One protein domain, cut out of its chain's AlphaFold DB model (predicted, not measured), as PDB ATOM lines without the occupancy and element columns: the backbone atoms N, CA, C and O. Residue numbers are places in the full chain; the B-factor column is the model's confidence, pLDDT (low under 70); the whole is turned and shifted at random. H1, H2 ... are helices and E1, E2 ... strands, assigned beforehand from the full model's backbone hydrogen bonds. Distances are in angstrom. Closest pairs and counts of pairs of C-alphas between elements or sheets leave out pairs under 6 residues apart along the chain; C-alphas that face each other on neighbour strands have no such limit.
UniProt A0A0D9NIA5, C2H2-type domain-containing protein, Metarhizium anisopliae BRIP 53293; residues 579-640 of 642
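This is residues 579 to 640 of the 642 residues of the protein "C2H2-type domain-containing protein" of Metarhizium anisopliae BRIP 53293 (UniProt A0A0D9NIA5). The model has little regular structure: two long looping links make most of it, with a small pair of strands, E1 and E2, and the short helix H1 on one side and the helix H2 on the other. Residues 587 to 610 make a wide loop from H1 to E2, and residues 614 to 631 lead from E2 to H2. The 62 printed residues, mixed in class with 17 in named elements, run E1, H1, E2, H2; the whole is compact, with a radius of gyration of the C-alphas of 11.0 A and spans of 27 by 26 by 17 A.

E1, residues 579 to 581, and E2, residues 611 to 613, are antiparallel neighbours at 145 degrees, with N 613 and O 579 3.2 A apart, within hydrogen-bond range. H2, residues 632 to 638, is apart from E1 and from H1, residues 583 to 586. In H2 every O i to N i+4 pair is within hydrogen-bond range; H1 is too short for one.

E1 begins at C-alpha 579 (31.025, 2.055, 21.630) and spans 6.2 A, H1 5.6 A, E2 6.0 A. H2 spans 9.8 A, ending at C-alpha 638 (43.563, 2.009, 17.649).

The farthest C-alphas, of Arg 584 and Thr 597, are 27.7 A apart. The printed part has no cut. The links H1 to E2 and E2 to H2 are long. Residues 579 to 590 and 600 to 613 have pLDDT under 70.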
ATOM      1  N   MET A 579      30.985   1.163  22.782       43.53
ATOM      2  CA  MET A 579      31.025   2.055  21.630       43.53
ATOM      3  C   MET A 579      29.994   1.556  20.620       43.53
ATOM      4  O   MET A 579      30.127   0.452  20.091       43.53
ATOM      5  N   ALA A 580      28.964   2.367  20.379       35.34
ATOM      6  CA  ALA A 580      28.046   2.187  19.263       35.34
ATOM      7  C   ALA A 580      28.731   2.660  17.974       35.34
ATOM      8  O   ALA A 580      29.365   3.718  17.973       35.34
ATOM      9  N   THR A 581      28.617   1.895  16.887       49.81
ATOM     10  CA  THR A 581      29.330   2.201  15.634       49.81
ATOM     11  C   THR A 581      28.461   2.065  14.389       49.81
ATOM     12  O   THR A 581      27.866   1.011  14.161       49.81
ATOM     13  N   ASP A 582      28.473   3.104  13.545       43.53
ATOM     14  CA  ASP A 582      27.967   3.045  12.170       43.53
ATOM     15  C   ASP A 582      28.920   2.186  11.321       43.53
ATOM     16  O   ASP A 582      30.126   2.428  11.243       43.53
ATOM     17  N   THR A 583      28.377   1.149  10.693       47.09
ATOM     18  CA  THR A 583      29.133   0.132   9.954       47.09
ATOM     19  C   THR A 583      29.493   0.543   8.528       47.09
ATOM     20  O   THR A 583      30.252  -0.173   7.865       47.09
ATOM     21  N   ARG A 584      29.030   1.711   8.052       49.09
ATOM     22  CA  ARG A 584      29.383   2.268   6.727       49.09
ATOM     23  C   ARG A 584      30.893   2.348   6.489       49.09
ATOM     24  O   ARG A 584      31.338   2.158   5.359       49.09
ATOM     25  N   THR A 585      31.681   2.565   7.540       49.09
ATOM     26  CA  THR A 585      33.150   2.681   7.488       49.09
ATOM     27  C   THR A 585      33.861   1.368   7.121       49.09
ATOM     28  O   THR A 585      35.009   1.398   6.691       49.09
ATOM     29  N   ALA A 586      33.203   0.209   7.263       48.94
ATOM     30  CA  ALA A 586      33.824  -1.114   7.121       48.94
ATOM     31  C   ALA A 586      33.726  -1.735   5.710       48.94
ATOM     32  O   ALA A 586      34.126  -2.881   5.511       48.94
ATOM     33  N   GLY A 587      33.127  -1.043   4.732       49.94
ATOM     34  CA  GLY A 587      32.967  -1.564   3.363       49.94
ATOM     35  C   GLY A 587      32.152  -2.865   3.248       49.94
ATOM     36  O   GLY A 587      32.214  -3.537   2.223       49.94
ATOM     37  N   GLY A 588      31.410  -3.241   4.298       55.38
ATOM     38  CA  GLY A 588      30.653  -4.494   4.382       55.38
ATOM     39  C   GLY A 588      31.446  -5.725   4.842       55.38
ATOM     40  O   GLY A 588      30.868  -6.809   4.885       55.38
ATOM     41  N   ILE A 589      32.730  -5.598   5.206       59.34
ATOM     42  CA  ILE A 589      33.568  -6.724   5.657       59.34
ATOM     43  C   ILE A 589      33.953  -6.534   7.128       59.34
ATOM     44  O   ILE A 589      34.739  -5.653   7.468       59.34
ATOM     45  N   ILE A 590      33.419  -7.392   8.001       69.12
ATOM     46  CA  ILE A 590      33.733  -7.400   9.437       69.12
ATOM     47  C   ILE A 590      34.766  -8.496   9.719       69.12
ATOM     48  O   ILE A 590      34.540  -9.676   9.449       69.12
ATOM     49  N   PHE A 591      35.911  -8.109  10.275       75.00
ATOM     50  CA  PHE A 591      36.986  -9.027  10.647       75.00
ATOM     51  C   PHE A 591      36.735  -9.636  12.033       75.00
ATOM     52  O   PHE A 591      36.325  -8.948  12.967       75.00
ATOM     53  N   LYS A 592      37.037 -10.927  12.204       82.12
ATOM     54  CA  LYS A 592      36.906 -11.605  13.504       82.12
ATOM     55  C   LYS A 592      37.950 -11.080  14.492       82.12
ATOM     56  O   LYS A 592      39.139 -11.345  14.336       82.12
ATOM     57  N   GLY A 593      37.506 -10.378  15.536       80.81
ATOM     58  CA  GLY A 593      38.381  -9.684  16.490       80.81
ATOM     59  C   GLY A 593      39.259 -10.583  17.376       80.81
ATOM     60  O   GLY A 593      40.214 -10.109  17.999       80.81
ATOM     61  N   CYS A 594      38.979 -11.888  17.432       83.44
ATOM     62  CA  CYS A 594      39.819 -12.883  18.101       83.44
ATOM     63  C   CYS A 594      39.769 -14.252  17.407       83.44
ATOM     64  O   CYS A 594      38.776 -14.614  16.774       83.44
ATOM     65  N   ARG A 595      40.824 -15.052  17.609       79.06
ATOM     66  CA  ARG A 595      40.969 -16.412  17.052       79.06
ATOM     67  C   ARG A 595      40.510 -17.531  18.009       79.06
ATOM     68  O   ARG A 595      40.692 -18.704  17.712       79.06
ATOM     69  N   CYS A 596      39.933 -17.183  19.163       80.50
ATOM     70  CA  CYS A 596      39.438 -18.144  20.155       80.50
ATOM     71  C   CYS A 596      38.239 -18.931  19.610       80.50
ATOM     72  O   CYS A 596      37.324 -18.326  19.050       80.50
ATOM     73  N   THR A 597      38.222 -20.251  19.820       75.12
ATOM     74  CA  THR A 597      37.124 -21.151  19.417       75.12
ATOM     75  C   THR A 597      35.800 -20.757  20.068       75.12
ATOM     76  O   THR A 597      34.831 -20.530  19.355       75.12
ATOM     77  N   SER A 598      35.801 -20.528  21.385       72.38
ATOM     78  CA  SER A 598      34.639 -20.109  22.195       72.38
ATOM     79  C   SER A 598      33.973 -18.792  21.776       72.38
ATOM     80  O   SER A 598      32.927 -18.442  22.310       72.38
ATOM     81  N   HIS A 599      34.596 -18.028  20.876       73.44
ATOM     82  CA  HIS A 599      34.070 -16.764  20.364       73.44
ATOM     83  C   HIS A 599      33.883 -16.781  18.841       73.44
ATOM     84  O   HIS A 599      33.517 -15.753  18.281       73.44
ATOM     85  N   GLN A 600      34.127 -17.904  18.149       67.94
ATOM     86  CA  GLN A 600      33.862 -17.987  16.708       67.94
ATOM     87  C   GLN A 600      32.373 -17.849  16.400       67.94
ATOM     88  O   GLN A 600      32.029 -17.157  15.444       67.94
ATOM     89  N   ASP A 601      31.530 -18.444  17.243       67.31
ATOM     90  CA  ASP A 601      30.078 -18.505  17.063       67.31
ATOM     91  C   ASP A 601      29.422 -17.117  17.160       67.31
ATOM     92  O   ASP A 601      28.462 -16.833  16.453       67.31
ATOM     93  N   ILE A 602      30.006 -16.208  17.953       68.31
ATOM     94  CA  ILE A 602      29.547 -14.815  18.102       68.31
ATOM     95  C   ILE A 602      29.656 -14.046  16.771       68.31
ATOM     96  O   ILE A 602      28.858 -13.153  16.501       68.31
ATOM     97  N   TYR A 603      30.618 -14.401  15.910       67.25
ATOM     98  CA  TYR A 603      30.783 -13.772  14.596       67.25
ATOM     99  C   TYR A 603      29.861 -14.356  13.511       67.25
ATOM    100  O   TYR A 603      29.905 -13.871  12.382       67.25
ATOM    101  N   SER A 604      29.056 -15.382  13.814       65.31
ATOM    102  CA  SER A 604      28.106 -15.974  12.859       65.31
ATOM    103  C   SER A 604      26.863 -15.100  12.666       65.31
ATOM    104  O   SER A 604      26.450 -14.875  11.533       65.31
ATOM    105  N   ASP A 605      26.325 -14.553  13.761       64.56
ATOM    106  CA  ASP A 605      25.106 -13.725  13.791       64.56
ATOM    107  C   ASP A 605      25.424 -12.238  14.065       64.56
ATOM    108  O   ASP A 605      24.673 -11.531  14.742       64.56
ATOM    109  N   TRP A 606      26.579 -11.749  13.596       67.56
ATOM    110  CA  TRP A 606      27.072 -10.420  13.971       67.56
ATOM    111  C   TRP A 606      26.183  -9.279  13.418       67.56
ATOM    112  O   TRP A 606      25.936  -9.231  12.209       67.56
ATOM    113  N   PRO A 607      25.733  -8.319  14.254       64.12
ATOM    114  CA  PRO A 607      24.835  -7.248  13.823       64.12
ATOM    115  C   PRO A 607      25.482  -6.312  12.791       64.12
ATOM    116  O   PRO A 607      26.572  -5.775  12.988       64.12
ATOM    117  N   ILE A 608      24.767  -6.094  11.684       59.94
ATOM    118  CA  ILE A 608      25.252  -5.346  10.511       59.94
ATOM    119  C   ILE A 608      25.113  -3.821  10.698       59.94
ATOM    120  O   ILE A 608      25.706  -3.069   9.932       59.94
ATOM    121  N   GLN A 609      24.368  -3.338  11.698       58.09
ATOM    122  CA  GLN A 609      24.204  -1.915  12.050       58.09
ATOM    123  C   GLN A 609      24.068  -1.759  13.574       58.09
ATOM    124  O   GLN A 609      23.700  -2.720  14.249       58.09
ATOM    125  N   ASP A 610      24.379  -0.566  14.096       57.28
ATOM    126  CA  ASP A 610      24.216  -0.151  15.504       57.28
ATOM    127  C   ASP A 610      24.775  -1.138  16.551       57.28
ATOM    128  O   ASP A 610      24.237  -1.312  17.644       57.28
ATOM    129  N   ALA A 611      25.889  -1.793  16.215       63.47
ATOM    130  CA  ALA A 611      26.539  -2.775  17.073       63.47
ATOM    131  C   ALA A 611      27.210  -2.107  18.289       63.47
ATOM    132  O   ALA A 611      28.098  -1.268  18.128       63.47
ATOM    133  N   GLU A 612      26.831  -2.520  19.502       63.44
ATOM    134  CA  GLU A 612      27.526  -2.166  20.744       63.44
ATOM    135  C   GLU A 612      28.701  -3.131  20.977       63.44
ATOM    136  O   GLU A 612      28.521  -4.276  21.398       63.44
ATOM    137  N   LEU A 613      29.926  -2.684  20.690       69.75
ATOM    138  CA  LEU A 613      31.112  -3.529  20.827       69.75
ATOM    139  C   LEU A 613      31.716  -3.455  22.237       69.75
ATOM    140  O   LEU A 613      32.131  -2.390  22.679       69.75
ATOM    141  N   THR A 614      31.891  -4.606  22.896       75.00
ATOM    142  CA  THR A 614      32.727  -4.740  24.106       75.00
ATOM    143  C   THR A 614      34.029  -5.481  23.785       75.00
ATOM    144  O   THR A 614      34.015  -6.652  23.412       75.00
ATOM    145  N   ILE A 615      35.179  -4.818  23.962       75.81
ATOM    146  CA  ILE A 615      36.495  -5.369  23.588       75.81
ATOM    147  C   ILE A 615      37.057  -6.270  24.703       75.81
ATOM    148  O   ILE A 615      37.721  -5.804  25.637       75.81
ATOM    149  N   ALA A 616      36.803  -7.576  24.585       78.94
ATOM    150  CA  ALA A 616      37.247  -8.608  25.526       78.94
ATOM    151  C   ALA A 616      38.785  -8.754  25.606       78.94
ATOM    152  O   ALA A 616      39.507  -8.452  24.657       78.94
ATOM    153  N   LYS A 617      39.301  -9.296  26.726       79.75
ATOM    154  CA  LYS A 617      40.750  -9.525  26.975       79.75
ATOM    155  C   LYS A 617      41.456 -10.333  25.866       79.75
ATOM    156  O   LYS A 617      42.648 -10.145  25.646       79.75
ATOM    157  N   CYS A 618      40.732 -11.204  25.161       83.38
ATOM    158  CA  CYS A 618      41.243 -12.031  24.063       83.38
ATOM    159  C   CYS A 618      41.222 -11.355  22.678       83.38
ATOM    160  O   CYS A 618      41.716 -11.943  21.715       83.38
ATOM    161  N   MET A 619      40.609 -10.175  22.540       85.56
ATOM    162  CA  MET A 619      40.541  -9.475  21.259       85.56
ATOM    163  C   MET A 619      41.869  -8.796  20.939       85.56
ATOM    164  O   MET A 619      42.435  -8.074  21.758       85.56
ATOM    165  N   ARG A 620      42.348  -9.059  19.726       86.25
ATOM    166  CA  ARG A 620      43.628  -8.576  19.196       86.25
ATOM    167  C   ARG A 620      43.505  -8.046  17.769       86.25
ATOM    168  O   ARG A 620      44.276  -7.180  17.393       86.25
ATOM    169  N   ILE A 621      42.496  -8.474  17.012       84.25
ATOM    170  CA  ILE A 621      42.265  -8.035  15.633       84.25
ATOM    171  C   ILE A 621      41.230  -6.899  15.617       84.25
ATOM    172  O   ILE A 621      40.209  -6.961  16.302       84.25
ATOM    173  N   CYS A 622      41.476  -5.859  14.821       84.19
ATOM    174  CA  CYS A 622      40.521  -4.780  14.590       84.19
ATOM    175  C   CYS A 622      39.410  -5.215  13.633       84.19
ATOM    176  O   CYS A 622      39.669  -5.531  12.471       84.19
ATOM    177  N   VAL A 623      38.164  -5.166  14.112       79.94
ATOM    178  CA  VAL A 623      36.986  -5.653  13.380       79.94
ATOM    179  C   VAL A 623      36.676  -4.869  12.097       79.94
ATOM    180  O   VAL A 623      36.014  -5.410  11.219       79.94
ATOM    181  N   TYR A 624      37.188  -3.640  11.945       75.94
ATOM    182  CA  TYR A 624      36.953  -2.794  10.763       75.94
ATOM    183  C   TYR A 624      38.092  -2.808   9.730       75.94
ATOM    184  O   TYR A 624      37.865  -2.458   8.578       75.94
ATOM    185  N   CYS A 625      39.325  -3.167  10.118       79.69
ATOM    186  CA  CYS A 625      40.500  -3.043   9.237       79.69
ATOM    187  C   CYS A 625      41.454  -4.252   9.237       79.69
ATOM    188  O   CYS A 625      42.500  -4.206   8.592       79.69
ATOM    189  N   GLY A 626      41.144  -5.310   9.992       78.81
ATOM    190  CA  GLY A 626      41.895  -6.570  10.002       78.81
ATOM    191  C   GLY A 626      43.280  -6.532  10.661       78.81
ATOM    192  O   GLY A 626      43.918  -7.577  10.763       78.81
ATOM    193  N   LYS A 627      43.759  -5.372  11.133       83.00
ATOM    194  CA  LYS A 627      45.060  -5.254  11.814       83.00
ATOM    195  C   LYS A 627      45.067  -6.023  13.135       83.00
ATOM    196  O   LYS A 627      44.173  -5.826  13.955       83.00
ATOM    197  N   ASP A 628      46.084  -6.860  13.329       86.38
ATOM    198  CA  ASP A 628      46.342  -7.609  14.564       86.38
ATOM    199  C   ASP A 628      47.226  -6.781  15.522       86.38
ATOM    200  O   ASP A 628      48.052  -5.980  15.077       86.38
ATOM    201  N   PHE A 629      47.044  -6.956  16.830       85.81
ATOM    202  CA  PHE A 629      47.680  -6.170  17.891       85.81
ATOM    203  C   PHE A 629      48.099  -7.075  19.052       85.81
ATOM    204  O   PHE A 629      47.335  -7.917  19.515       85.81
ATOM    205  N   GLU A 630      49.289  -6.853  19.607       81.06
ATOM    206  CA  GLU A 630      49.839  -7.677  20.695       81.06
ATOM    207  C   GLU A 630      48.958  -7.701  21.957       81.06
ATOM    208  O   GLU A 630      48.954  -8.686  22.699       81.06
ATOM    209  N   THR A 631      48.181  -6.639  22.198       83.75
ATOM    210  CA  THR A 631      47.334  -6.484  23.387       83.75
ATOM    211  C   THR A 631      45.974  -5.851  23.072       83.75
ATOM    212  O   THR A 631      45.848  -4.954  22.235       83.75
ATOM    213  N   ALA A 632      44.944  -6.245  23.830       81.00
ATOM    214  CA  ALA A 632      43.608  -5.645  23.752       81.00
ATOM    215  C   ALA A 632      43.590  -4.146  24.141       81.00
ATOM    216  O   ALA A 632      42.685  -3.405  23.758       81.00
ATOM    217  N   SER A 633      44.588  -3.673  24.898       79.31
ATOM    218  CA  SER A 633      44.806  -2.250  25.194       79.31
ATOM    219  C   SER A 633      45.316  -1.476  23.976       79.31
ATOM    220  O   SER A 633      44.801  -0.389  23.718       79.31
ATOM    221  N   ALA A 634      46.248  -2.034  23.194       80.25
ATOM    222  CA  ALA A 634      46.673  -1.445  21.922       80.25
ATOM    223  C   ALA A 634      45.510  -1.390  20.914       80.25
ATOM    224  O   ALA A 634      45.279  -0.344  20.304       80.25
ATOM    225  N   LEU A 635      44.695  -2.450  20.839       83.44
ATOM    226  CA  LEU A 635      43.460  -2.469  20.047       83.44
ATOM    227  C   LEU A 635      42.475  -1.359  20.476       83.44
ATOM    228  O   LEU A 635      42.034  -0.573  19.638       83.44
ATOM    229  N   ARG A 636      42.211  -1.197  21.785       81.19
ATOM    230  CA  ARG A 636      41.432  -0.060  22.334       81.19
ATOM    231  C   ARG A 636      42.087   1.312  22.119       81.19
ATOM    232  O   ARG A 636      41.423   2.334  22.280       81.19
ATOM    233  N   GLY A 637      43.383   1.376  21.823       78.81
ATOM    234  CA  GLY A 637      44.072   2.601  21.408       78.81
ATOM    235  C   GLY A 637      43.843   2.920  19.929       78.81
ATOM    236  O   GLY A 637      43.630   4.077  19.575       78.81
ATOM    237  N   HIS A 638      43.833   1.892  19.079       81.88
ATOM    238  CA  HIS A 638      43.563   2.009  17.649       81.88
ATOM    239  C   HIS A 638      42.096   2.357  17.354       81.88
ATOM    240  O   HIS A 638      41.841   3.315  16.633       81.88
ATOM    241  N   MET A 639      41.140   1.659  17.976       76.38
ATOM    242  CA  MET A 639      39.692   1.845  17.762       76.38
ATOM    243  C   MET A 639      39.106   3.126  18.395       76.38
ATOM    244  O   MET A 639      37.897   3.303  18.425       76.38
ATOM    245  N   ARG A 640      39.957   4.017  18.922       73.25
ATOM    246  CA  ARG A 640      39.603   5.397  19.321       73.25
ATOM    247  C   ARG A 640      40.276   6.457  18.432       73.25
ATOM    248  O   ARG A 640      40.325   7.628  18.796       73.25
TER     249      ARG A 640